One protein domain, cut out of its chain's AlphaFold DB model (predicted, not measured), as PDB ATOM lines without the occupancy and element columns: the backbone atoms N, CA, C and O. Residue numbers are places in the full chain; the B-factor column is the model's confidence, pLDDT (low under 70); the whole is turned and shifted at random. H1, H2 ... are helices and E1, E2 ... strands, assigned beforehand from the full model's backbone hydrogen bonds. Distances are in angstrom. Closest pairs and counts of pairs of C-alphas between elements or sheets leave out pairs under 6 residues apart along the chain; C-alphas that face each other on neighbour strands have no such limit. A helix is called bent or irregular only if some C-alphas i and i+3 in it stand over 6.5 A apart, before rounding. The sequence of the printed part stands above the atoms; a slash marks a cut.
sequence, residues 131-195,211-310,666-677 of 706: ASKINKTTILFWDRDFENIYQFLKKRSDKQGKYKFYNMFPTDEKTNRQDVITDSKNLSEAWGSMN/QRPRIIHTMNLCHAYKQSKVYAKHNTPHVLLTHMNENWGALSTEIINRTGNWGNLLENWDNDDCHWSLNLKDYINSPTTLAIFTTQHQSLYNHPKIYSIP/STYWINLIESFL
ATOM      1  N   ALA A 131     110.838 141.303  55.278       40.25
ATOM      2  CA  ALA A 131     111.027 142.395  56.234       40.25
ATOM      3  C   ALA A 131     109.919 143.482  56.212       40.25
ATOM      4  O   ALA A 131     110.146 144.609  56.652       40.25
ATOM      5  N   SER A 132     108.747 143.161  55.651       40.62
ATOM      6  CA  SER A 132     107.512 143.952  55.705       40.62
ATOM      7  C   SER A 132     106.602 143.541  56.871       40.62
ATOM      8  O   SER A 132     105.924 144.401  57.422       40.62
ATOM      9  N   LYS A 133     106.614 142.257  57.271       41.31
ATOM     10  CA  LYS A 133     105.922 141.742  58.471       41.31
ATOM     11  C   LYS A 133     106.895 141.530  59.639       41.31
ATOM     12  O   LYS A 133     106.600 141.940  60.757       41.31
ATOM     13  N   ILE A 134     108.088 140.975  59.389       45.09
ATOM     14  CA  ILE A 134     109.180 140.966  60.381       45.09
ATOM     15  C   ILE A 134     109.852 142.345  60.381       45.09
ATOM     16  O   ILE A 134     110.621 142.692  59.485       45.09
ATOM     17  N   ASN A 135     109.541 143.150  61.400       48.59
ATOM     18  CA  ASN A 135     110.137 144.471  61.593       48.59
ATOM     19  C   ASN A 135     111.668 144.343  61.755       48.59
ATOM     20  O   ASN A 135     112.160 143.397  62.368       48.59
ATOM     21  N   LYS A 136     112.454 145.293  61.236       48.00
ATOM     22  CA  LYS A 136     113.926 145.171  61.107       48.00
ATOM     23  C   LYS A 136     114.691 145.083  62.442       48.00
ATOM     24  O   LYS A 136     115.898 144.873  62.440       48.00
ATOM     25  N   THR A 137     113.990 145.226  63.563       51.19
ATOM     26  CA  THR A 137     114.459 145.065  64.947       51.19
ATOM     27  C   THR A 137     114.243 143.652  65.517       51.19
ATOM     28  O   THR A 137     114.349 143.476  66.726       51.19
ATOM     29  N   THR A 138     113.850 142.667  64.694       57.47
ATOM     30  CA  THR A 138     113.296 141.383  65.175       57.47
ATOM     31  C   THR A 138     113.915 140.118  64.557       57.47
ATOM     32  O   THR A 138     113.271 139.078  64.510       57.47
ATOM     33  N   ILE A 139     115.181 140.154  64.138       69.00
ATOM     34  CA  ILE A 139     115.998 138.936  63.973       69.00
ATOM     35  C   ILE A 139     117.022 138.968  65.101       69.00
ATOM     36  O   ILE A 139     117.697 139.977  65.218       69.00
ATOM     37  N   LEU A 140     117.125 137.911  65.908       74.50
ATOM     38  CA  LEU A 140     118.103 137.826  66.998       74.50
ATOM     39  C   LEU A 140     119.538 137.912  66.455       74.50
ATOM     40  O   LEU A 140     119.943 137.079  65.641       74.50
ATOM     41  N   PHE A 141     120.307 138.881  66.946       78.75
ATOM     42  CA  PHE A 141     121.749 139.021  66.741       78.75
ATOM     43  C   PHE A 141     122.510 138.871  68.056       78.75
ATOM     44  O   PHE A 141     122.097 139.442  69.066       78.75
ATOM     45  N   TRP A 142     123.645 138.166  68.012       74.12
ATOM     46  CA  TRP A 142     124.413 137.795  69.203       74.12
ATOM     47  C   TRP A 142     124.754 138.981  70.130       74.12
ATOM     48  O   TRP A 142     124.202 139.084  71.221       74.12
ATOM     49  N   ASP A 143     125.635 139.900  69.723       71.31
ATOM     50  CA  ASP A 143     126.106 140.966  70.627       71.31
ATOM     51  C   ASP A 143     125.010 141.968  71.031       71.31
ATOM     52  O   ASP A 143     125.047 142.549  72.116       71.31
ATOM     53  N   ARG A 144     124.039 142.185  70.142       73.38
ATOM     54  CA  ARG A 144     123.151 143.341  70.187       73.38
ATOM     55  C   ARG A 144     121.818 143.020  70.825       73.38
ATOM     56  O   ARG A 144     121.310 143.850  71.571       73.38
ATOM     57  N   ASP A 145     121.217 141.872  70.512       75.94
ATOM     58  CA  ASP A 145     119.859 141.610  70.981       75.94
ATOM     59  C   ASP A 145     119.800 141.117  72.416       75.94
ATOM     60  O   ASP A 145     118.809 141.404  73.075       75.94
ATOM     61  N   PHE A 146     120.855 140.510  72.961       80.06
ATOM     62  CA  PHE A 146     120.905 140.268  74.404       80.06
ATOM     63  C   PHE A 146     120.939 141.580  75.200       80.06
ATOM     64  O   PHE A 146     120.144 141.750  76.126       80.06
ATOM     65  N   GLU A 147     121.732 142.564  74.766       81.75
ATOM     66  CA  GLU A 147     121.713 143.906  75.359       81.75
ATOM     67  C   GLU A 147     120.380 144.637  75.087       81.75
ATOM     68  O   GLU A 147     119.801 145.211  76.008       81.75
ATOM     69  N   ASN A 148     119.805 144.550  73.876       82.94
ATOM     70  CA  ASN A 148     118.473 145.113  73.603       82.94
ATOM     71  C   ASN A 148     117.391 144.488  74.502       82.94
ATOM     72  O   ASN A 148     116.513 145.210  74.970       82.94
ATOM     73  N   ILE A 149     117.436 143.172  74.756       87.50
ATOM     74  CA  ILE A 149     116.510 142.468  75.653       87.50
ATOM     75  C   ILE A 149     116.648 143.027  77.075       87.50
ATOM     76  O   ILE A 149     115.636 143.414  77.661       87.50
ATOM     77  N   TYR A 150     117.869 143.166  77.608       87.38
ATOM     78  CA  TYR A 150     118.095 143.776  78.925       87.38
ATOM     79  C   TYR A 150     117.581 145.219  78.999       87.38
ATOM     80  O   TYR A 150     116.801 145.552  79.893       87.38
ATOM     81  N   GLN A 151     117.960 146.074  78.046       88.12
ATOM     82  CA  GLN A 151     117.567 147.486  78.039       88.12
ATOM     83  C   GLN A 151     116.057 147.668  77.840       88.12
ATOM     84  O   GLN A 151     115.462 148.573  78.426       88.12
ATOM     85  N   PHE A 152     115.402 146.804  77.057       90.06
ATOM     86  CA  PHE A 152     113.955 146.847  76.851       90.06
ATOM     87  C   PHE A 152     113.182 146.371  78.087       90.06
ATOM     88  O   PHE A 152     112.229 147.040  78.490       90.06
ATOM     89  N   LEU A 153     113.614 145.278  78.726       91.50
ATOM     90  CA  LEU A 153     113.030 144.792  79.982       91.50
ATOM     91  C   LEU A 153     113.221 145.811  81.114       91.50
ATOM     92  O   LEU A 153     112.267 146.122  81.823       91.50
ATOM     93  N   LYS A 154     114.403 146.427  81.234       92.06
ATOM     94  CA  LYS A 154     114.643 147.543  82.162       92.06
ATOM     95  C   LYS A 154     113.689 148.712  81.888       92.06
ATOM     96  O   LYS A 154     112.891 149.085  82.742       92.06
ATOM     97  N   LYS A 155     113.663 149.213  80.649       91.00
ATOM     98  CA  LYS A 155     112.792 150.321  80.215       91.00
ATOM     99  C   LYS A 155     111.293 150.030  80.391       91.00
ATOM    100  O   LYS A 155     110.511 150.977  80.486       91.00
ATOM    101  N   ARG A 156     110.870 148.760  80.430       88.50
ATOM    102  CA  ARG A 156     109.481 148.358  80.721       88.50
ATOM    103  C   ARG A 156     109.201 148.126  82.205       88.50
ATOM    104  O   ARG A 156     108.124 148.535  82.629       88.50
ATOM    105  N   SER A 157     110.152 147.619  82.992       91.38
ATOM    106  CA  SER A 157     110.139 147.709  84.466       91.38
ATOM    107  C   SER A 157     109.850 149.151  84.893       91.38
ATOM    108  O   SER A 157     108.840 149.424  85.542       91.38
ATOM    109  N   ASP A 158     110.662 150.089  84.402       88.12
ATOM    110  CA  ASP A 158     110.635 151.493  84.819       88.12
ATOM    111  C   ASP A 158     109.347 152.221  84.384       88.12
ATOM    112  O   ASP A 158     108.862 153.106  85.088       88.12
ATOM    113  N   LYS A 159     108.765 151.847  83.231       89.75
ATOM    114  CA  LYS A 159     107.550 152.482  82.681       89.75
ATOM    115  C   LYS A 159     106.231 151.836  83.096       89.75
ATOM    116  O   LYS A 159     105.232 152.538  83.189       89.75
ATOM    117  N   GLN A 160     106.189 150.513  83.243       87.25
ATOM    118  CA  GLN A 160     104.946 149.770  83.494       87.25
ATOM    119  C   GLN A 160     104.814 149.332  84.953       87.25
ATOM    120  O   GLN A 160     103.716 148.996  85.386       87.25
ATOM    121  N   GLY A 161     105.917 149.278  85.706       85.06
ATOM    122  CA  GLY A 161     105.932 148.918  87.123       85.06
ATOM    123  C   GLY A 161     105.497 147.486  87.455       85.06
ATOM    124  O   GLY A 161     105.494 147.142  88.633       85.06
ATOM    125  N   LYS A 162     105.133 146.650  86.469       85.94
ATOM    126  CA  LYS A 162     104.604 145.287  86.686       85.94
ATOM    127  C   LYS A 162     105.609 144.347  87.364       85.94
ATOM    128  O   LYS A 162     105.223 143.478  88.136       85.94
ATOM    129  N   TYR A 163     106.894 144.554  87.104       92.88
ATOM    130  CA  TYR A 163     108.021 143.851  87.711       92.88
ATOM    131  C   TYR A 163     109.123 144.861  88.055       92.88
ATOM    132  O   TYR A 163     109.071 146.009  87.611       92.88
ATOM    133  N   LYS A 164     110.127 144.438  88.830       94.00
ATOM    134  CA  LYS A 164     111.389 145.185  88.988       94.00
ATOM    135  C   LYS A 164     112.505 144.509  88.189       94.00
ATOM    136  O   LYS A 164     112.606 143.285  88.231       94.00
ATOM    137  N   PHE A 165     113.351 145.272  87.501       94.38
ATOM    138  CA  PHE A 165     114.535 144.753  86.804       94.38
ATOM    139  C   PHE A 165     115.827 145.090  87.566       94.38
ATOM    140  O   PHE A 165     116.114 146.259  87.811       94.38
ATOM    141  N   TYR A 166     116.624 144.072  87.886       93.75
ATOM    142  CA  TYR A 166     117.899 144.189  88.594       93.75
ATOM    143  C   TYR A 166     119.042 143.650  87.733       93.75
ATOM    144  O   TYR A 166     119.045 142.477  87.357       93.75
ATOM    145  N   ASN A 167     120.035 144.497  87.441       91.00
ATOM    146  CA  ASN A 167     121.274 144.064  86.800       91.00
ATOM    147  C   ASN A 167     122.377 143.900  87.853       91.00
ATOM    148  O   ASN A 167     122.817 144.881  88.451       91.00
ATOM    149  N   MET A 168     122.816 142.660  88.066       88.31
ATOM    150  CA  MET A 168     123.925 142.295  88.956       88.31
ATOM    151  C   MET A 168     125.180 141.868  88.178       88.31
ATOM    152  O   MET A 168     126.168 141.449  88.776       88.31
ATOM    153  N   PHE A 169     125.142 141.938  86.845       83.25
ATOM    154  CA  PHE A 169     126.275 141.665  85.968       83.25
ATOM    155  C   PHE A 169     126.303 142.705  84.831       83.25
ATOM    156  O   PHE A 169     125.815 142.440  83.730       83.25
ATOM    157  N   PRO A 170     126.796 143.930  85.093       70.94
ATOM    158  CA  PRO A 170     126.886 144.967  84.073       70.94
ATOM    159  C   PRO A 170     127.816 144.529  82.936       70.94
ATOM    160  O   PRO A 170     128.904 143.997  83.161       70.94
ATOM    161  N   THR A 171     127.362 144.768  81.709       66.25
ATOM    162  CA  THR A 171     128.078 144.488  80.459       66.25
ATOM    163  C   THR A 171     129.140 145.548  80.142       66.25
ATOM    164  O   THR A 171     130.098 145.249  79.433       66.25
ATOM    165  N   ASP A 172     129.027 146.752  80.717       71.75
ATOM    166  CA  ASP A 172     129.997 147.845  80.589       71.75
ATOM    167  C   ASP A 172     131.386 147.481  81.148       71.75
ATOM    168  O   ASP A 172     131.596 147.429  82.360       71.75
ATOM    169  N   GLU A 173     132.383 147.342  80.268       65.75
ATOM    170  CA  GLU A 173     133.793 147.084  80.631       65.75
ATOM    171  C   GLU A 173     134.405 148.150  81.558       65.75
ATOM    172  O   GLU A 173     135.387 147.896  82.254       65.75
ATOM    173  N   LYS A 174     133.826 149.358  81.571       71.94
ATOM    174  CA  LYS A 174     134.241 150.476  82.431       71.94
ATOM    175  C   LYS A 174     133.839 150.284  83.892       71.94
ATOM    176  O   LYS A 174     134.400 150.945  84.763       71.94
ATOM    177  N   THR A 175     132.859 149.429  84.167       71.56
ATOM    178  CA  THR A 175     132.416 149.133  85.525       71.56
ATOM    179  C   THR A 175     133.248 147.979  86.067       71.56
ATOM    180  O   THR A 175     133.156 146.851  85.586       71.56
ATOM    181  N   ASN A 176     134.059 148.248  87.093       72.25
ATOM    182  CA  ASN A 176     134.781 147.200  87.805       72.25
ATOM    183  C   ASN A 176     133.775 146.165  88.338       72.25
ATOM    184  O   ASN A 176     132.971 146.461  89.223       72.25
ATOM    185  N   ARG A 177     133.817 144.947  87.784       69.00
ATOM    186  CA  ARG A 177     132.839 143.886  88.078       69.00
ATOM    187  C   ARG A 177     132.758 143.565  89.569       69.00
ATOM    188  O   ARG A 177     131.680 143.231  90.051       69.00
ATOM    189  N   GLN A 178     133.869 143.709  90.293       71.88
ATOM    190  CA  GLN A 178     133.912 143.435  91.724       71.88
ATOM    191  C   GLN A 178     133.014 144.386  92.526       71.88
ATOM    192  O   GLN A 178     132.369 143.932  93.464       71.88
ATOM    193  N   ASP A 179     132.924 145.659  92.133       73.12
ATOM    194  CA  ASP A 179     132.212 146.694  92.897       73.12
ATOM    195  C   ASP A 179     130.685 146.542  92.795       73.12
ATOM    196  O   ASP A 179     129.960 146.838  93.739       73.12
ATOM    197  N   VAL A 180     130.176 146.019  91.671       67.44
ATOM    198  CA  VAL A 180     128.734 145.747  91.499       67.44
ATOM    199  C   VAL A 180     128.334 144.382  92.064       67.44
ATOM    200  O   VAL A 180     127.209 144.222  92.533       67.44
ATOM    201  N   ILE A 181     129.258 143.416  92.105       68.81
ATOM    202  CA  ILE A 181     129.064 142.149  92.830       68.81
ATOM    203  C   ILE A 181     129.025 142.379  94.357       68.81
ATOM    204  O   ILE A 181     128.421 141.580  95.073       68.81
ATOM    205  N   THR A 182     129.621 143.465  94.865       75.56
ATOM    206  CA  THR A 182     129.647 143.812  96.299       75.56
ATOM    207  C   THR A 182     128.686 144.929  96.716       75.56
ATOM    208  O   THR A 182     128.629 145.238  97.909       75.56
ATOM    209  N   ASP A 183     127.878 145.490  95.807       83.81
ATOM    210  CA  ASP A 183     126.835 146.466  96.155       83.81
ATOM    211  C   ASP A 183     125.721 145.805  96.986       83.81
ATOM    212  O   ASP A 183     124.745 145.248  96.472       83.81
ATOM    213  N   SER A 184     125.871 145.890  98.309       83.94
ATOM    214  CA  SER A 184     124.937 145.362  99.303       83.94
ATOM    215  C   SER A 184     123.539 145.982  99.215       83.94
ATOM    216  O   SER A 184     122.570 145.338  99.628       83.94
ATOM    217  N   LYS A 185     123.392 147.187  98.644       87.56
ATOM    218  CA  LYS A 185     122.088 147.812  98.412       87.56
ATOM    219  C   LYS A 185     121.402 147.179  97.204       87.56
ATOM    220  O   LYS A 185     120.299 146.667  97.356       87.56
ATOM    221  N   ASN A 186     122.052 147.132  96.041       87.44
ATOM    222  CA  ASN A 186     121.499 146.453  94.859       87.44
ATOM    223  C   ASN A 186     121.202 144.968  95.159       87.44
ATOM    224  O   ASN A 186     120.146 144.462  94.795       87.44
ATOM    225  N   LEU A 187     122.068 144.292  95.923       88.62
ATOM    226  CA  LEU A 187     121.848 142.928  96.419       88.62
ATOM    227  C   LEU A 187     120.601 142.782  97.302       88.62
ATOM    228  O   LEU A 187     119.773 141.901  97.055       88.62
ATOM    229  N   SER A 188     120.463 143.624  98.329       87.94
ATOM    230  CA  SER A 188     119.323 143.566  99.252       87.94
ATOM    231  C   SER A 188     118.020 144.048  98.614       87.94
ATOM    232  O   SER A 188     116.962 143.533  98.955       87.94
ATOM    233  N   GLU A 189     118.062 144.928  97.618       89.56
ATOM    234  CA  GLU A 189     116.890 145.261  96.807       89.56
ATOM    235  C   GLU A 189     116.513 144.139  95.821       89.56
ATOM    236  O   GLU A 189     115.330 143.812  95.681       89.56
ATOM    237  N   ALA A 190     117.496 143.512  95.164       91.00
ATOM    238  CA  ALA A 190     117.277 142.431  94.202       91.00
ATOM    239  C   ALA A 190     116.738 141.160  94.869       91.00
ATOM    240  O   ALA A 190     115.820 140.532  94.340       91.00
ATOM    241  N   TRP A 191     117.226 140.810  96.062       91.38
ATOM    242  CA  TRP A 191     116.896 139.549  96.737       91.38
ATOM    243  C   TRP A 191     116.193 139.693  98.091       91.38
ATOM    244  O   TRP A 191     115.610 138.729  98.564       91.38
ATOM    245  N   GLY A 192     116.207 140.855  98.740       85.00
ATOM    246  CA  GLY A 192     115.654 141.002 100.089       85.00
ATOM    247  C   GLY A 192     114.134 140.840 100.164       85.00
ATOM    248  O   GLY A 192     113.394 141.204  99.238       85.00
ATOM    249  N   SER A 193     113.671 140.324 101.305       70.19
ATOM    250  CA  SER A 193     112.266 140.411 101.713       70.19
ATOM    251  C   SER A 193     111.888 141.863 102.022       70.19
ATOM    252  O   SER A 193     112.679 142.594 102.612       70.19
ATOM    253  N   MET A 194     110.671 142.282 101.664       61.47
ATOM    254  CA  MET A 194     110.218 143.677 101.821       61.47
ATOM    255  C   MET A 194     109.869 144.063 103.272       61.47
ATOM    256  O   MET A 194     109.545 145.214 103.538       61.47
ATOM    257  N   ASN A 195     109.990 143.136 104.229       59.81
ATOM    258  CA  ASN A 195     109.670 143.333 105.653       59.81
ATOM    259  C   ASN A 195     110.588 144.332 106.401       59.81
ATOM    260  O   ASN A 195     110.489 144.423 107.622       59.81
ATOM    261  N   GLN A 211     103.889 141.132  96.107       76.12
ATOM    262  CA  GLN A 211     105.322 141.222  95.856       76.12
ATOM    263  C   GLN A 211     105.570 141.177  94.350       76.12
ATOM    264  O   GLN A 211     105.565 140.105  93.747       76.12
ATOM    265  N   ARG A 212     105.793 142.355  93.751       87.50
ATOM    266  CA  ARG A 212     106.130 142.488  92.329       87.50
ATOM    267  C   ARG A 212     107.303 141.558  92.004       87.50
ATOM    268  O   ARG A 212     108.364 141.712  92.627       87.50
ATOM    269  N   PRO A 213     107.141 140.614  91.061       92.62
ATOM    270  CA  PRO A 213     108.197 139.677  90.733       92.62
ATOM    271  C   PRO A 213     109.380 140.414  90.100       92.62
ATOM    272  O   PRO A 213     109.258 141.537  89.597       92.62
ATOM    273  N   ARG A 214     110.558 139.796  90.172       94.56
ATOM    274  CA  ARG A 214     111.826 140.442  89.813       94.56
ATOM    275  C   ARG A 214     112.450 139.768  88.594       94.56
ATOM    276  O   ARG A 214     112.515 138.547  88.538       94.56
ATOM    277  N   ILE A 215     112.943 140.545  87.637       95.69
ATOM    278  CA  ILE A 215     113.909 140.056  86.649       95.69
ATOM    279  C   ILE A 215     115.290 140.319  87.228       95.69
ATOM    280  O   ILE A 215     115.591 141.459  87.580       95.69
ATOM    281  N   ILE A 216     116.120 139.285  87.336       95.19
ATOM    282  CA  ILE A 216     117.457 139.395  87.923       95.19
ATOM    283  C   ILE A 216     118.482 138.882  86.912       95.19
ATOM    284  O   ILE A 216     118.522 137.684  86.632       95.19
ATOM    285  N   HIS A 217     119.305 139.783  86.369       93.25
ATOM    286  CA  HIS A 217     120.459 139.426  85.540       93.25
ATOM    287  C   HIS A 217     121.691 139.180  86.422       93.25
ATOM    288  O   HIS A 217     122.062 140.043  87.216       93.25
ATOM    289  N   THR A 218     122.317 138.008  86.303       91.31
ATOM    290  CA  THR A 218     123.409 137.536  87.178       91.31
ATOM    291  C   THR A 218     124.470 136.763  86.398       91.31
ATOM    292  O   THR A 218     124.166 136.161  85.375       91.31
ATOM    293  N   MET A 219     125.697 136.679  86.919       84.94
ATOM    294  CA  MET A 219     126.786 135.939  86.274       84.94
ATOM    295  C   MET A 219     126.476 134.442  86.084       84.94
ATOM    296  O   MET A 219     126.629 133.912  84.990       84.94
ATOM    297  N   ASN A 220     126.034 133.730  87.123       87.88
ATOM    298  CA  ASN A 220     125.728 132.299  87.022       87.88
ATOM    299  C   ASN A 220     124.682 131.850  88.063       87.88
ATOM    300  O   ASN A 220     124.276 132.613  88.945       87.88
ATOM    301  N   LEU A 221     124.241 130.593  87.945       91.00
ATOM    302  CA  LEU A 221     123.224 129.997  88.817       91.00
ATOM    303  C   LEU A 221     123.695 129.816  90.271       91.00
ATOM    304  O   LEU A 221     122.907 130.037  91.187       91.00
ATOM    305  N   CYS A 222     124.971 129.497  90.498       90.50
ATOM    306  CA  CYS A 222     125.556 129.434  91.840       90.50
ATOM    307  C   CYS A 222     125.476 130.790  92.565       90.50
ATOM    308  O   CYS A 222     125.033 130.867  93.711       90.50
ATOM    309  N   HIS A 223     125.820 131.881  91.879       89.94
ATOM    310  CA  HIS A 223     125.703 133.233  92.413       89.94
ATOM    311  C   HIS A 223     124.241 133.575  92.745       89.94
ATOM    312  O   HIS A 223     123.962 134.076  93.831       89.94
ATOM    313  N   ALA A 224     123.290 133.228  91.870       92.62
ATOM    314  CA  ALA A 224     121.860 133.398  92.150       92.62
ATOM    315  C   ALA A 224     121.404 132.628  93.404       92.62
ATOM    316  O   ALA A 224     120.716 133.176  94.269       92.62
ATOM    317  N   TYR A 225     121.837 131.373  93.539       93.31
ATOM    318  CA  TYR A 225     121.575 130.557  94.721       93.31
ATOM    319  C   TYR A 225     122.126 131.205  95.997       93.31
ATOM    320  O   TYR A 225     121.361 131.421  96.937       93.31
ATOM    321  N   LYS A 226     123.413 131.583  96.020       90.94
ATOM    322  CA  LYS A 226     124.062 132.232  97.173       90.94
ATOM    323  C   LYS A 226     123.293 133.465  97.641       90.94
ATOM    324  O   LYS A 226     122.907 133.548  98.806       90.94
ATOM    325  N   GLN A 227     123.022 134.401  96.731       90.38
ATOM    326  CA  GLN A 227     122.384 135.665  97.096       90.38
ATOM    327  C   GLN A 227     120.908 135.462  97.493       90.38
ATOM    328  O   GLN A 227     120.451 136.030  98.487       90.38
ATOM    329  N   SER A 228     120.173 134.571  96.815       90.12
ATOM    330  CA  SER A 228     118.795 134.229  97.205       90.12
ATOM    331  C   SER A 228     118.705 133.489  98.549       90.12
ATOM    332  O   SER A 228     117.740 133.693  99.287       90.12
ATOM    333  N   LYS A 229     119.709 132.684  98.919       89.06
ATOM    334  CA  LYS A 229     119.820 132.036 100.238       89.06
ATOM    335  C   LYS A 229     120.024 133.072 101.347       89.06
ATOM    336  O   LYS A 229     119.307 133.037 102.345       89.06
ATOM    337  N   VAL A 230     120.967 133.999 101.150       87.00
ATOM    338  CA  VAL A 230     121.355 135.025 102.138       87.00
ATOM    339  C   VAL A 230     120.247 136.058 102.363       87.00
ATOM    340  O   VAL A 230     119.845 136.277 103.504       87.00
ATOM    341  N   TYR A 231     119.735 136.676 101.296       83.00
ATOM    342  CA  TYR A 231     118.832 137.830 101.400       83.00
ATOM    343  C   TYR A 231     117.340 137.461 101.333       83.00
ATOM    344  O   TYR A 231     116.527 138.081 102.019       83.00
ATOM    345  N   ALA A 232     116.968 136.452 100.534       77.31
ATOM    346  CA  ALA A 232     115.563 136.084 100.319       77.31
ATOM    347  C   ALA A 232     115.089 134.923 101.208       77.31
ATOM    348  O   ALA A 232     113.883 134.746 101.394       77.31
ATOM    349  N   LYS A 233     116.012 134.058 101.660       82.75
ATOM    350  CA  LYS A 233     115.720 132.653 102.025       82.75
ATOM    351  C   LYS A 233     114.875 131.954 100.944       82.75
ATOM    352  O   LYS A 233     113.931 131.232 101.240       82.75
ATOM    353  N   HIS A 234     115.189 132.258  99.684       81.00
ATOM    354  CA  HIS A 234     114.447 131.890  98.474       81.00
ATOM    355  C   HIS A 234     112.973 132.360  98.397       81.00
ATOM    356  O   HIS A 234     112.267 131.921  97.499       81.00
ATOM    357  N   ASN A 235     112.484 133.280  99.241       86.50
ATOM    358  CA  ASN A 235     111.061 133.680  99.248       86.50
ATOM    359  C   ASN A 235     110.635 134.682  98.152       86.50
ATOM    360  O   ASN A 235     109.448 134.958  98.013       86.50
ATOM    361  N   THR A 236     111.565 135.231  97.368       89.19
ATOM    362  CA  THR A 236     111.286 136.275  96.363       89.19
ATOM    363  C   THR A 236     110.930 135.686  94.991       89.19
ATOM    364  O   THR A 236     111.795 135.043  94.390       89.19
ATOM    365  N   PRO A 237     109.727 135.937  94.432       93.56
ATOM    366  CA  PRO A 237     109.375 135.519  93.074       93.56
ATOM    367  C   PRO A 237     110.245 136.216  92.016       93.56
ATOM    368  O   PRO A 237     110.307 137.448  91.969       93.56
ATOM    369  N   HIS A 238     110.926 135.448  91.165       95.31
ATOM    370  CA  HIS A 238     111.865 135.987  90.186       95.31
ATOM    371  C   HIS A 238     111.991 135.151  88.904       95.31
ATOM    372  O   HIS A 238     111.904 133.923  88.916       95.31
ATOM    373  N   VAL A 239     112.266 135.839  87.797       96.44
ATOM    374  CA  VAL A 239     112.823 135.263  86.570       96.44
ATOM    375  C   VAL A 239     114.310 135.586  86.535       96.44
ATOM    376  O   VAL A 239     114.710 136.746  86.655       96.44
ATOM    377  N   LEU A 240     115.136 134.559  86.368       95.69
ATOM    378  CA  LEU A 240     116.577 134.712  86.264       95.69
ATOM    379  C   LEU A 240     116.993 134.863  84.801       95.69
ATOM    380  O   LEU A 240     116.602 134.053  83.963       95.69
ATOM    381  N   LEU A 241     117.827 135.858  84.511       94.12
ATOM    382  CA  LEU A 241     118.632 135.913  83.294       94.12
ATOM    383  C   LEU A 241     120.076 135.638  83.729       94.12
ATOM    384  O   LEU A 241     120.614 136.346  84.578       94.12
ATOM    385  N   THR A 242     120.712 134.586  83.230       90.88
ATOM    386  CA  THR A 242     122.122 134.323  83.571       90.88
ATOM    387  C   THR A 242     123.053 135.093  82.643       90.88
ATOM    388  O   THR A 242     122.586 135.697  81.683       90.88
ATOM    389  N   HIS A 243     124.371 134.997  82.845       80.12
ATOM    390  CA  HIS A 243     125.323 135.419  81.829       80.12
ATOM    391  C   HIS A 243     124.987 134.725  80.511       80.12
ATOM    392  O   HIS A 243     124.666 133.531  80.480       80.12
ATOM    393  N   MET A 244     125.030 135.517  79.449       70.50
ATOM    394  CA  MET A 244     124.722 135.101  78.097       70.50
ATOM    395  C   MET A 244     125.997 135.318  77.285       70.50
ATOM    396  O   MET A 244     126.370 136.447  76.982       70.50
ATOM    397  N   ASN A 245     126.682 134.217  76.976       75.62
ATOM    398  CA  ASN A 245     127.828 134.151  76.067       75.62
ATOM    399  C   ASN A 245     127.479 133.186  74.924       75.62
ATOM    400  O   ASN A 245     126.829 132.164  75.158       75.62
ATOM    401  N   GLU A 246     127.935 133.499  73.708       71.19
ATOM    402  CA  GLU A 246     127.852 132.637  72.525       71.19
ATOM    403  C   GLU A 246     128.303 131.215  72.868       71.19
ATOM    404  O   GLU A 246     127.639 130.241  72.536       71.19
ATOM    405  N   ASN A 247     129.425 131.086  73.573       71.69
ATOM    406  CA  ASN A 247     130.064 129.796  73.805       71.69
ATOM    407  C   ASN A 247     129.532 129.068  75.055       71.69
ATOM    408  O   ASN A 247     129.686 127.853  75.140       71.69
ATOM    409  N   TRP A 248     128.942 129.791  76.019       74.81
ATOM    410  CA  TRP A 248     128.587 129.274  77.350       74.81
ATOM    411  C   TRP A 248     127.320 129.928  77.916       74.81
ATOM    412  O   TRP A 248     127.265 131.146  78.098       74.81
ATOM    413  N   GLY A 249     126.341 129.099  78.273       80.69
ATOM    414  CA  GLY A 249     125.292 129.419  79.236       80.69
ATOM    415  C   GLY A 249     125.692 129.016  80.663       80.69
ATOM    416  O   GLY A 249     126.829 128.652  80.954       80.69
ATOM    417  N   ALA A 250     124.736 129.054  81.591       84.94
ATOM    418  CA  ALA A 250     124.968 128.772  83.012       84.94
ATOM    419  C   ALA A 250     124.810 127.293  83.413       84.94
ATOM    420  O   ALA A 250     124.865 126.979  84.600       84.94
ATOM    421  N   LEU A 251     124.577 126.403  82.445       84.31
ATOM    422  CA  LEU A 251     124.410 124.947  82.614       84.31
ATOM    423  C   LEU A 251     125.346 124.151  81.688       84.31
ATOM    424  O   LEU A 251     125.150 122.962  81.437       84.31
ATOM    425  N   SER A 252     126.335 124.845  81.137       81.12
ATOM    426  CA  SER A 252     127.331 124.337  80.205       81.12
ATOM    427  C   SER A 252     128.488 123.725  80.984       81.12
ATOM    428  O   SER A 252     128.963 124.346  81.924       81.12
ATOM    429  N   THR A 253     128.966 122.543  80.606       79.62
ATOM    430  CA  THR A 253     130.219 121.983  81.142       79.62
ATOM    431  C   THR A 253     131.178 121.645  80.005       79.62
ATOM    432  O   THR A 253     130.785 121.654  78.836       79.62
ATOM    433  N   GLU A 254     132.436 121.358  80.336       79.75
ATOM    434  CA  GLU A 254     133.438 120.949  79.356       79.75
ATOM    435  C   GLU A 254     133.028 119.636  78.668       79.75
ATOM    436  O   GLU A 254     132.778 118.615  79.312       79.75
ATOM    437  N   ILE A 255     132.975 119.659  77.336       73.25
ATOM    438  CA  ILE A 255     132.775 118.479  76.497       73.25
ATOM    439  C   ILE A 255     134.094 118.223  75.772       73.25
ATOM    440  O   ILE A 255     134.452 118.938  74.831       73.25
ATOM    441  N   ILE A 256     134.810 117.192  76.224       67.62
ATOM    442  CA  ILE A 256     136.133 116.796  75.723       67.62
ATOM    443  C   ILE A 256     136.124 116.703  74.187       67.62
ATOM    444  O   ILE A 256     135.214 116.128  73.587       67.62
ATOM    445  N   ASN A 257     137.148 117.276  73.547       65.69
ATOM    446  CA  ASN A 257     137.307 117.394  72.087       65.69
ATOM    447  C   ASN A 257     136.232 118.229  71.353       65.69
ATOM    448  O   ASN A 257     136.223 118.252  70.119       65.69
ATOM    449  N   ARG A 258     135.348 118.940  72.068       65.50
ATOM    450  CA  ARG A 258     134.403 119.914  71.491       65.50
ATOM    451  C   ARG A 258     134.622 121.318  72.038       65.50
ATOM    452  O   ARG A 258     134.894 122.221  71.252       65.50
ATOM    453  N   THR A 259     134.515 121.505  73.350       71.00
ATOM    454  CA  THR A 259     134.800 122.788  74.008       71.00
ATOM    455  C   THR A 259     136.303 122.988  74.195       71.00
ATOM    456  O   THR A 259     137.080 122.033  74.159       71.00
ATOM    457  N   GLY A 260     136.725 124.232  74.436       70.62
ATOM    458  CA  GLY A 260     138.022 124.484  75.057       70.62
ATOM    459  C   GLY A 260     138.071 123.909  76.477       70.62
ATOM    460  O   GLY A 260     137.024 123.646  77.079       70.62
ATOM    461  N   ASN A 261     139.288 123.735  76.999       77.44
ATOM    462  CA  ASN A 261     139.488 123.412  78.406       77.44
ATOM    463  C   ASN A 261     139.171 124.660  79.238       77.44
ATOM    464  O   ASN A 261     139.941 125.623  79.266       77.44
ATOM    465  N   TRP A 262     137.979 124.654  79.820       71.62
ATOM    466  CA  TRP A 262     137.402 125.758  80.588       71.62
ATOM    467  C   TRP A 262     136.923 125.286  81.974       71.62
ATOM    468  O   TRP A 262     136.417 126.087  82.761       71.62
ATOM    469  N   GLY A 263     137.141 124.005  82.296       79.94
ATOM    470  CA  GLY A 263     136.839 123.399  83.584       79.94
ATOM    471  C   GLY A 263     135.450 122.767  83.650       79.94
ATOM    472  O   GLY A 263     134.514 123.133  82.935       79.94
ATOM    473  N   ASN A 264     135.311 121.801  84.555       83.25
ATOM    474  CA  ASN A 264     134.044 121.144  84.839       83.25
ATOM    475  C   ASN A 264     133.144 122.071  85.674       83.25
ATOM    476  O   ASN A 264     133.525 122.516  86.759       83.25
ATOM    477  N   LEU A 265     131.928 122.345  85.196       83.12
ATOM    478  CA  LEU A 265     130.970 123.222  85.878       83.12
ATOM    479  C   LEU A 265     130.593 122.715  87.280       83.12
ATOM    480  O   LEU A 265     130.392 123.526  88.181       83.12
ATOM    481  N   LEU A 266     130.537 121.393  87.477       82.00
ATOM    482  CA  LEU A 266     130.214 120.794  88.776       82.00
ATOM    483  C   LEU A 266     131.349 120.995  89.789       82.00
ATOM    484  O   LEU A 266     131.087 121.403  90.916       82.00
ATOM    485  N   GLU A 267     132.603 120.796  89.375       84.69
ATOM    486  CA  GLU A 267     133.784 121.068  90.210       84.69
ATOM    487  C   GLU A 267     133.898 122.561  90.534       84.69
ATOM    488  O   GLU A 267     134.156 122.934  91.678       84.69
ATOM    489  N   ASN A 268     133.646 123.428  89.549       84.38
ATOM    490  CA  ASN A 268     133.612 124.872  89.754       84.38
ATOM    491  C   ASN A 268     132.551 125.267  90.792       84.38
ATOM    492  O   ASN A 268     132.864 126.068  91.663       84.38
ATOM    493  N   TRP A 269     131.344 124.687  90.759       85.25
ATOM    494  CA  TRP A 269     130.310 124.928  91.774       85.25
ATOM    495  C   TRP A 269     130.628 124.326  93.147       85.25
ATOM    496  O   TRP A 269     130.290 124.942  94.155       85.25
ATOM    497  N   ASP A 270     131.270 123.160  93.224       81.50
ATOM    498  CA  ASP A 270     131.679 122.559  94.501       81.50
ATOM    499  C   ASP A 270     132.743 123.402  95.211       81.50
ATOM    500  O   ASP A 270     132.612 123.683  96.403       81.50
ATOM    501  N   ASN A 271     133.741 123.890  94.465       85.81
ATOM    502  CA  ASN A 271     134.731 124.858  94.952       85.81
ATOM    503  C   ASN A 271     134.088 126.182  95.420       85.81
ATOM    504  O   ASN A 271     134.695 126.939  96.177       85.81
ATOM    505  N   ASP A 272     132.857 126.450  94.981       82.56
ATOM    506  CA  ASP A 272     132.064 127.639  95.276       82.56
ATOM    507  C   ASP A 272     131.002 127.418  96.386       82.56
ATOM    508  O   ASP A 272     130.187 128.309  96.580       82.56
ATOM    509  N   ASP A 273     130.939 126.294  97.122       85.31
ATOM    510  CA  ASP A 273     129.839 125.987  98.089       85.31
ATOM    511  C   ASP A 273     128.428 125.945  97.433       85.31
ATOM    512  O   ASP A 273     127.382 126.233  98.023       85.31
ATOM    513  N   CYS A 274     128.375 125.564  96.156       83.88
ATOM    514  CA  CYS A 274     127.163 125.506  95.334       83.88
ATOM    515  C   CYS A 274     126.767 124.074  94.932       83.88
ATOM    516  O   CYS A 274     126.149 123.875  93.885       83.88
ATOM    517  N   HIS A 275     127.083 123.091  95.786       80.50
ATOM    518  CA  HIS A 275     126.843 121.652  95.596       80.50
ATOM    519  C   HIS A 275     125.533 121.321  94.859       80.50
ATOM    520  O   HIS A 275     124.428 121.480  95.391       80.50
ATOM    521  N   TRP A 276     125.665 120.815  93.629       75.62
ATOM    522  CA  TRP A 276     124.553 120.594  92.694       75.62
ATOM    523  C   TRP A 276     123.389 119.790  93.296       75.62
ATOM    524  O   TRP A 276     122.223 120.174  93.172       75.62
ATOM    525  N   SER A 277     123.725 118.692  93.975       66.31
ATOM    526  CA  SER A 277     122.789 117.703  94.517       66.31
ATOM    527  C   SER A 277     122.036 118.149  95.772       66.31
ATOM    528  O   SER A 277     120.969 117.600  96.038       66.31
ATOM    529  N   LEU A 278     122.579 119.108  96.531       64.50
ATOM    530  CA  LEU A 278     122.046 119.549  97.829       64.50
ATOM    531  C   LEU A 278     121.387 120.931  97.776       64.50
ATOM    532  O   LEU A 278     120.500 121.218  98.570       64.50
ATOM    533  N   ASN A 279     121.851 121.797  96.871       78.81
ATOM    534  CA  ASN A 279     121.579 123.232  96.930       78.81
ATOM    535  C   ASN A 279     120.906 123.750  95.653       78.81
ATOM    536  O   ASN A 279     119.842 124.373  95.700       78.81
ATOM    537  N   LEU A 280     121.527 123.512  94.493       83.12
ATOM    538  CA  LEU A 280     121.137 124.216  93.271       83.12
ATOM    539  C   LEU A 280     119.873 123.633  92.623       83.12
ATOM    540  O   LEU A 280     119.036 124.383  92.116       83.12
ATOM    541  N   LYS A 281     119.682 122.311  92.715       85.06
ATOM    542  CA  LYS A 281     118.452 121.631  92.283       85.06
ATOM    543  C   LYS A 281     117.208 122.156  93.012       85.06
ATOM    544  O   LYS A 281     116.178 122.377  92.374       85.06
ATOM    545  N   ASP A 282     117.304 122.398  94.316       88.31
ATOM    546  CA  ASP A 282     116.175 122.865  95.128       88.31
ATOM    547  C   ASP A 282     115.848 124.334  94.845       88.31
ATOM    548  O   ASP A 282     114.678 124.685  94.692       88.31
ATOM    549  N   TYR A 283     116.864 125.171  94.627       91.44
ATOM    550  CA  TYR A 283     116.680 126.538  94.134       91.44
ATOM    551  C   TYR A 283     115.981 126.593  92.766       91.44
ATOM    552  O   TYR A 283     115.046 127.372  92.586       91.44
ATOM    553  N   ILE A 284     116.364 125.735  91.815       92.06
ATOM    554  CA  ILE A 284     115.709 125.647  90.498       92.06
ATOM    555  C   ILE A 284     114.253 125.155  90.637       92.06
ATOM    556  O   ILE A 284     113.342 125.656  89.968       92.06
ATOM    557  N   ASN A 285     113.993 124.201  91.536       91.44
ATOM    558  CA  ASN A 285     112.644 123.690  91.788       91.44
ATOM    559  C   ASN A 285     111.748 124.661  92.576       91.44
ATOM    560  O   ASN A 285     110.540 124.663  92.327       91.44
ATOM    561  N   SER A 286     112.314 125.525  93.428       92.00
ATOM    562  CA  SER A 286     111.600 126.491  94.281       92.00
ATOM    563  C   SER A 286     110.441 127.194  93.560       92.00
ATOM    564  O   SER A 286     110.651 127.705  92.457       92.00
ATOM    565  N   PRO A 287     109.227 127.285  94.142       92.19
ATOM    566  CA  PRO A 287     108.072 127.914  93.489       92.19
ATOM    567  C   PRO A 287     108.279 129.405  93.174       92.19
ATOM    568  O   PRO A 287     107.551 129.965  92.362       92.19
ATOM    569  N   THR A 288     109.273 130.037  93.798       92.94
ATOM    570  CA  THR A 288     109.659 131.437  93.596       92.94
ATOM    571  C   THR A 288     110.656 131.640  92.459       92.94
ATOM    572  O   THR A 288     110.724 132.734  91.909       92.94
ATOM    573  N   THR A 289     111.402 130.611  92.060       94.81
ATOM    574  CA  THR A 289     112.167 130.621  90.809       94.81
ATOM    575  C   THR A 289     111.172 130.313  89.698       94.81
ATOM    576  O   THR A 289     110.720 129.173  89.583       94.81
ATOM    577  N   LEU A 290     110.762 131.327  88.935       95.12
ATOM    578  CA  LEU A 290     109.648 131.251  87.979       95.12
ATOM    579  C   LEU A 290     110.122 130.699  86.629       95.12
ATOM    580  O   LEU A 290     109.557 129.737  86.108       95.12
ATOM    581  N   ALA A 291     111.213 131.265  86.112       95.38
ATOM    582  CA  ALA A 291     111.939 130.794  84.938       95.38
ATOM    583  C   ALA A 291     113.424 131.180  85.023       95.38
ATOM    584  O   ALA A 291     113.795 132.110  85.739       95.38
ATOM    585  N   ILE A 292     114.263 130.467  84.278       93.94
ATOM    586  CA  ILE A 292     115.693 130.721  84.105       93.94
ATOM    587  C   ILE A 292     115.958 130.789  82.605       93.94
ATOM    588  O   ILE A 292     115.785 129.797  81.897       93.94
ATOM    589  N   PHE A 293     116.409 131.942  82.127       92.94
ATOM    590  CA  PHE A 293     116.872 132.132  80.762       92.94
ATOM    591  C   PHE A 293     118.395 132.192  80.737       92.94
ATOM    592  O   PHE A 293     119.033 132.838  81.570       92.94
ATOM    593  N   THR A 294     118.968 131.484  79.776       90.12
ATOM    594  CA  THR A 294     120.410 131.350  79.562       90.12
ATOM    595  C   THR A 294     120.655 131.115  78.069       90.12
ATOM    596  O   THR A 294     119.694 130.901  77.332       90.12
ATOM    597  N   THR A 295     121.893 131.159  77.587       83.62
ATOM    598  CA  THR A 295     122.202 130.905  76.167       83.62
ATOM    599  C   THR A 295     122.222 129.405  75.840       83.62
ATOM    600  O   THR A 295     121.552 128.594  76.492       83.62
ATOM    601  N   GLN A 296     122.912 129.014  74.767       70.75
ATOM    602  CA  GLN A 296     123.139 127.616  74.412       70.75
ATOM    603  C   GLN A 296     123.970 126.861  75.472       70.75
ATOM    604  O   GLN A 296     124.496 127.454  76.409       70.75
ATOM    605  N   HIS A 297     124.068 125.536  75.318       69.19
ATOM    606  CA  HIS A 297     124.668 124.583  76.268       69.19
ATOM    607  C   HIS A 297     123.960 124.438  77.619       69.19
ATOM    608  O   HIS A 297     124.274 125.114  78.601       69.19
ATOM    609  N   GLN A 298     123.091 123.428  77.686       71.06
ATOM    610  CA  GLN A 298     122.456 122.941  78.913       71.06
ATOM    611  C   GLN A 298     122.808 121.463  79.145       71.06
ATOM    612  O   GLN A 298     121.953 120.644  79.459       71.06
ATOM    613  N   SER A 299     124.094 121.131  78.978       65.31
ATOM    614  CA  SER A 299     124.657 119.773  78.878       65.31
ATOM    615  C   SER A 299     124.595 118.924  80.160       65.31
ATOM    616  O   SER A 299     125.209 117.864  80.213       65.31
ATOM    617  N   LEU A 300     123.923 119.400  81.211       65.12
ATOM    618  CA  LEU A 300     123.820 118.732  82.514       65.12
ATOM    619  C   LEU A 300     122.380 118.536  83.010       65.12
ATOM    620  O   LEU A 300     122.152 117.661  83.845       65.12
ATOM    621  N   TYR A 301     121.410 119.355  82.579       73.19
ATOM    622  CA  TYR A 301     120.077 119.341  83.193       73.19
ATOM    623  C   TYR A 301     118.978 119.936  82.308       73.19
ATOM    624  O   TYR A 301     118.926 121.143  82.077       73.19
ATOM    625  N   ASN A 302     118.040 119.082  81.900       77.94
ATOM    626  CA  ASN A 302     116.762 119.483  81.321       77.94
ATOM    627  C   ASN A 302     115.751 119.784  82.447       77.94
ATOM    628  O   ASN A 302     115.566 118.966  83.350       77.94
ATOM    629  N   HIS A 303     115.070 120.933  82.391       86.50
ATOM    630  CA  HIS A 303     114.071 121.332  83.387       86.50
ATOM    631  C   HIS A 303     112.985 122.241  82.786       86.50
ATOM    632  O   HIS A 303     113.316 123.143  82.018       86.50
ATOM    633  N   PRO A 304     111.696 122.094  83.158       88.62
ATOM    634  CA  PRO A 304     110.590 122.864  82.567       88.62
ATOM    635  C   PRO A 304     110.628 124.383  82.818       88.62
ATOM    636  O   PRO A 304     109.867 125.116  82.182       88.62
ATOM    637  N   LYS A 305     111.482 124.869  83.726       92.12
ATOM    638  CA  LYS A 305     111.692 126.307  83.961       92.12
ATOM    639  C   LYS A 305     112.916 126.878  83.248       92.12
ATOM    640  O   LYS A 305     113.137 128.082  83.333       92.12
ATOM    641  N   ILE A 306     113.730 126.045  82.606       90.56
ATOM    642  CA  ILE A 306     114.996 126.456  82.003       90.56
ATOM    643  C   ILE A 306     114.794 126.633  80.493       90.56
ATOM    644  O   ILE A 306     114.271 125.759  79.803       90.56
ATOM    645  N   TYR A 307     115.200 127.794  79.982       90.19
ATOM    646  CA  TYR A 307     114.980 128.222  78.603       90.19
ATOM    647  C   TYR A 307     116.297 128.679  77.979       90.19
ATOM    648  O   TYR A 307     116.905 129.653  78.421       90.19
ATOM    649  N   SER A 308     116.738 127.971  76.937       87.31
ATOM    650  CA  SER A 308     117.866 128.404  76.110       87.31
ATOM    651  C   SER A 308     117.383 129.464  75.118       87.31
ATOM    652  O   SER A 308     116.548 129.163  74.257       87.31
ATOM    653  N   ILE A 309     117.871 130.699  75.235       88.19
ATOM    654  CA  ILE A 309     117.671 131.726  74.215       88.19
ATOM    655  C   ILE A 309     118.681 131.467  73.078       88.19
ATOM    656  O   ILE A 309     119.874 131.338  73.362       88.19
ATOM    657  N   PRO A 310     118.219 131.399  71.814       85.62
ATOM    658  CA  PRO A 310     119.049 131.351  70.614       85.62
ATOM    659  C   PRO A 310     120.243 132.302  70.633       85.62
ATOM    660  O   PRO A 310     120.061 133.485  70.916       85.62
ATOM    661  N   SER A 666     113.712 138.905  69.030       84.25
ATOM    662  CA  SER A 666     113.926 139.453  70.380       84.25
ATOM    663  C   SER A 666     112.599 139.716  71.106       84.25
ATOM    664  O   SER A 666     112.447 139.362  72.273       84.25
ATOM    665  N   THR A 667     111.593 140.232  70.392       85.19
ATOM    666  CA  THR A 667     110.229 140.472  70.897       85.19
ATOM    667  C   THR A 667     109.557 139.214  71.456       85.19
ATOM    668  O   THR A 667     108.914 139.288  72.499       85.19
ATOM    669  N   TYR A 668     109.714 138.047  70.820       89.12
ATOM    670  CA  TYR A 668     109.176 136.791  71.354       89.12
ATOM    671  C   TYR A 668     109.828 136.416  72.683       89.12
ATOM    672  O   TYR A 668     109.113 136.037  73.607       89.12
ATOM    673  N   TRP A 669     111.154 136.533  72.799       90.44
ATOM    674  CA  TRP A 669     111.857 136.178  74.033       90.44
ATOM    675  C   TRP A 669     111.560 137.161  75.162       90.44
ATOM    676  O   TRP A 669     111.318 136.718  76.277       90.44
ATOM    677  N   ILE A 670     111.444 138.459  74.867       90.31
ATOM    678  CA  ILE A 670     110.942 139.474  75.809       90.31
ATOM    679  C   ILE A 670     109.543 139.103  76.312       90.31
ATOM    680  O   ILE A 670     109.330 139.011  77.518       90.31
ATOM    681  N   ASN A 671     108.597 138.834  75.407       90.38
ATOM    682  CA  ASN A 671     107.223 138.508  75.790       90.38
ATOM    683  C   ASN A 671     107.138 137.162  76.537       90.38
ATOM    684  O   ASN A 671     106.307 137.009  77.429       90.38
ATOM    685  N   LEU A 672     108.007 136.196  76.216       92.38
ATOM    686  CA  LEU A 672     108.117 134.928  76.939       92.38
ATOM    687  C   LEU A 672     108.687 135.135  78.352       92.38
ATOM    688  O   LEU A 672     108.113 134.609  79.298       92.38
ATOM    689  N   ILE A 673     109.751 135.931  78.512       94.00
ATOM    690  CA  ILE A 673     110.314 136.329  79.816       94.00
ATOM    691  C   ILE A 673     109.233 136.993  80.676       94.00
ATOM    692  O   ILE A 673     109.038 136.611  81.829       94.00
ATOM    693  N   GLU A 674     108.482 137.937  80.105       92.06
ATOM    694  CA  GLU A 674     107.399 138.620  80.813       92.06
ATOM    695  C   GLU A 674     106.219 137.702  81.155       92.06
ATOM    696  O   GLU A 674     105.616 137.878  82.212       92.06
ATOM    697  N   SER A 675     105.918 136.682  80.343       92.56
ATOM    698  CA  SER A 675     104.816 135.739  80.614       92.56
ATOM    699  C   SER A 675     104.996 134.892  81.885       92.56
ATOM    700  O   SER A 675     104.031 134.303  82.360       92.56
ATOM    701  N   PHE A 676     106.201 134.857  82.468       93.25
ATOM    702  CA  PHE A 676     106.449 134.255  83.786       93.25
ATOM    703  C   PHE A 676     106.282 135.240  84.954       93.25
ATOM    704  O   PHE A 676     106.240 134.812  86.102       93.25
ATOM    705  N   LEU A 677     106.209 136.545  84.676       89.81
ATOM    706  CA  LEU A 677     106.058 137.627  85.661       89.81
ATOM    707  C   LEU A 677     104.607 138.102  85.766       89.81
ATOM    708  O   LEU A 677     104.187 138.587  86.812       89.81
TER     709      LEU A 677
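This is residues 131 to 195, 211 to 310 and 666 to 677 of the 706 residues of an uncharacterized protein of Fragilariopsis cylindrus CCMP1102 (UniProt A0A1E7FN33). A twisted wall of five parallel strands has H1 and H7 over one face and H3 over the E1 side of the opposite face. H4 and H6 only graze the sheet and meet crosswise, while the short helices H2 and H5 lie off it. The 177 printed residues run H1 E1 H2 H3 E2 H4 E3 H5 H6 E4 E5 H7, seven helices and five strands of mixed class, with sheet order E1 E2 E3 E4 E5. The whole is compact, with a radius of gyration of the C-alphas of 16.3 A, and spans 50 by 50 by 36 A.

H1, residues 142 to 160, begins with C-alpha 142 at (124.413, 137.795, 69.203) and is 27.0 A long. Then come E1 (164 to 167), H2 (177 to 181), H3 (184 to 191), E2 (214 to 218), H4 (221 to 232, 15.1 A) and E3 (238 to 242). H5 (265 to 270), H6 (276 to 285), E4 (289 to 294, 14.0 A) and E5 (306 to 308) follow. H6 is irregular, but only just: C-alphas 278 and 281 are 6.9 A apart. H7, residues 666 to 675, is 14.2 A long and ends with C-alpha 675 at (104.816, 135.739, 80.614).

E1 and E5 are edge strands. Within hydrogen-bond range are N 166 and O 215 of E1 and E2, 2.8 A; N 239 and O 214 of E2 and E3, 2.8 A; N 240 and O 291 of E3 and E4, 2.9 A; and N 307 and O 292 of E4 and E5, 2.8 A. E2, H4, E3 and E3, H5 H6, E4 are strand-helix-strand units, two parallel neighbour strands with helices between, each with a right-handed crossover. H1 and H7 are on the same face, at heights over the sheet of 10.0 A and 10.8 A; they touch at Ile 149 and Ile 670, whose C-alphas, the closest, are 6.3 A apart, H1 with residues 145 to 153 alone. H3 is on the opposite face, at a height of 10.1 A, and touches H4, about perpendicular at 84 degrees, the closest C-alphas being those of Trp 191 and Ala 232, 5.2 A. H4 touches H6, the closest C-alphas being those of Tyr 225 and Tyr 283, 6.4 A. H5 and H6 only just touch, and only at the corner, with 3 pairs of C-alphas within 8 A. H2 touches no helix. Every O i to N i+4 pair is within hydrogen-bond range in H2, H3, H4, H5 and H7; H1 has 13 of 15 and H6 3 of 6.

The C-alphas farthest apart, those of Ser 132 and Asn 271, are 51.4 A apart. Residues 196 to 210 and 311 to 665 are not printed; the gaps are 10.9 A and 9.6 A between C-alphas. The links E3 to H5 and E4 to E5 are long. The mean pLDDT of the printed part is 81.8, and 24 residues are under 70, among them 131 to 139.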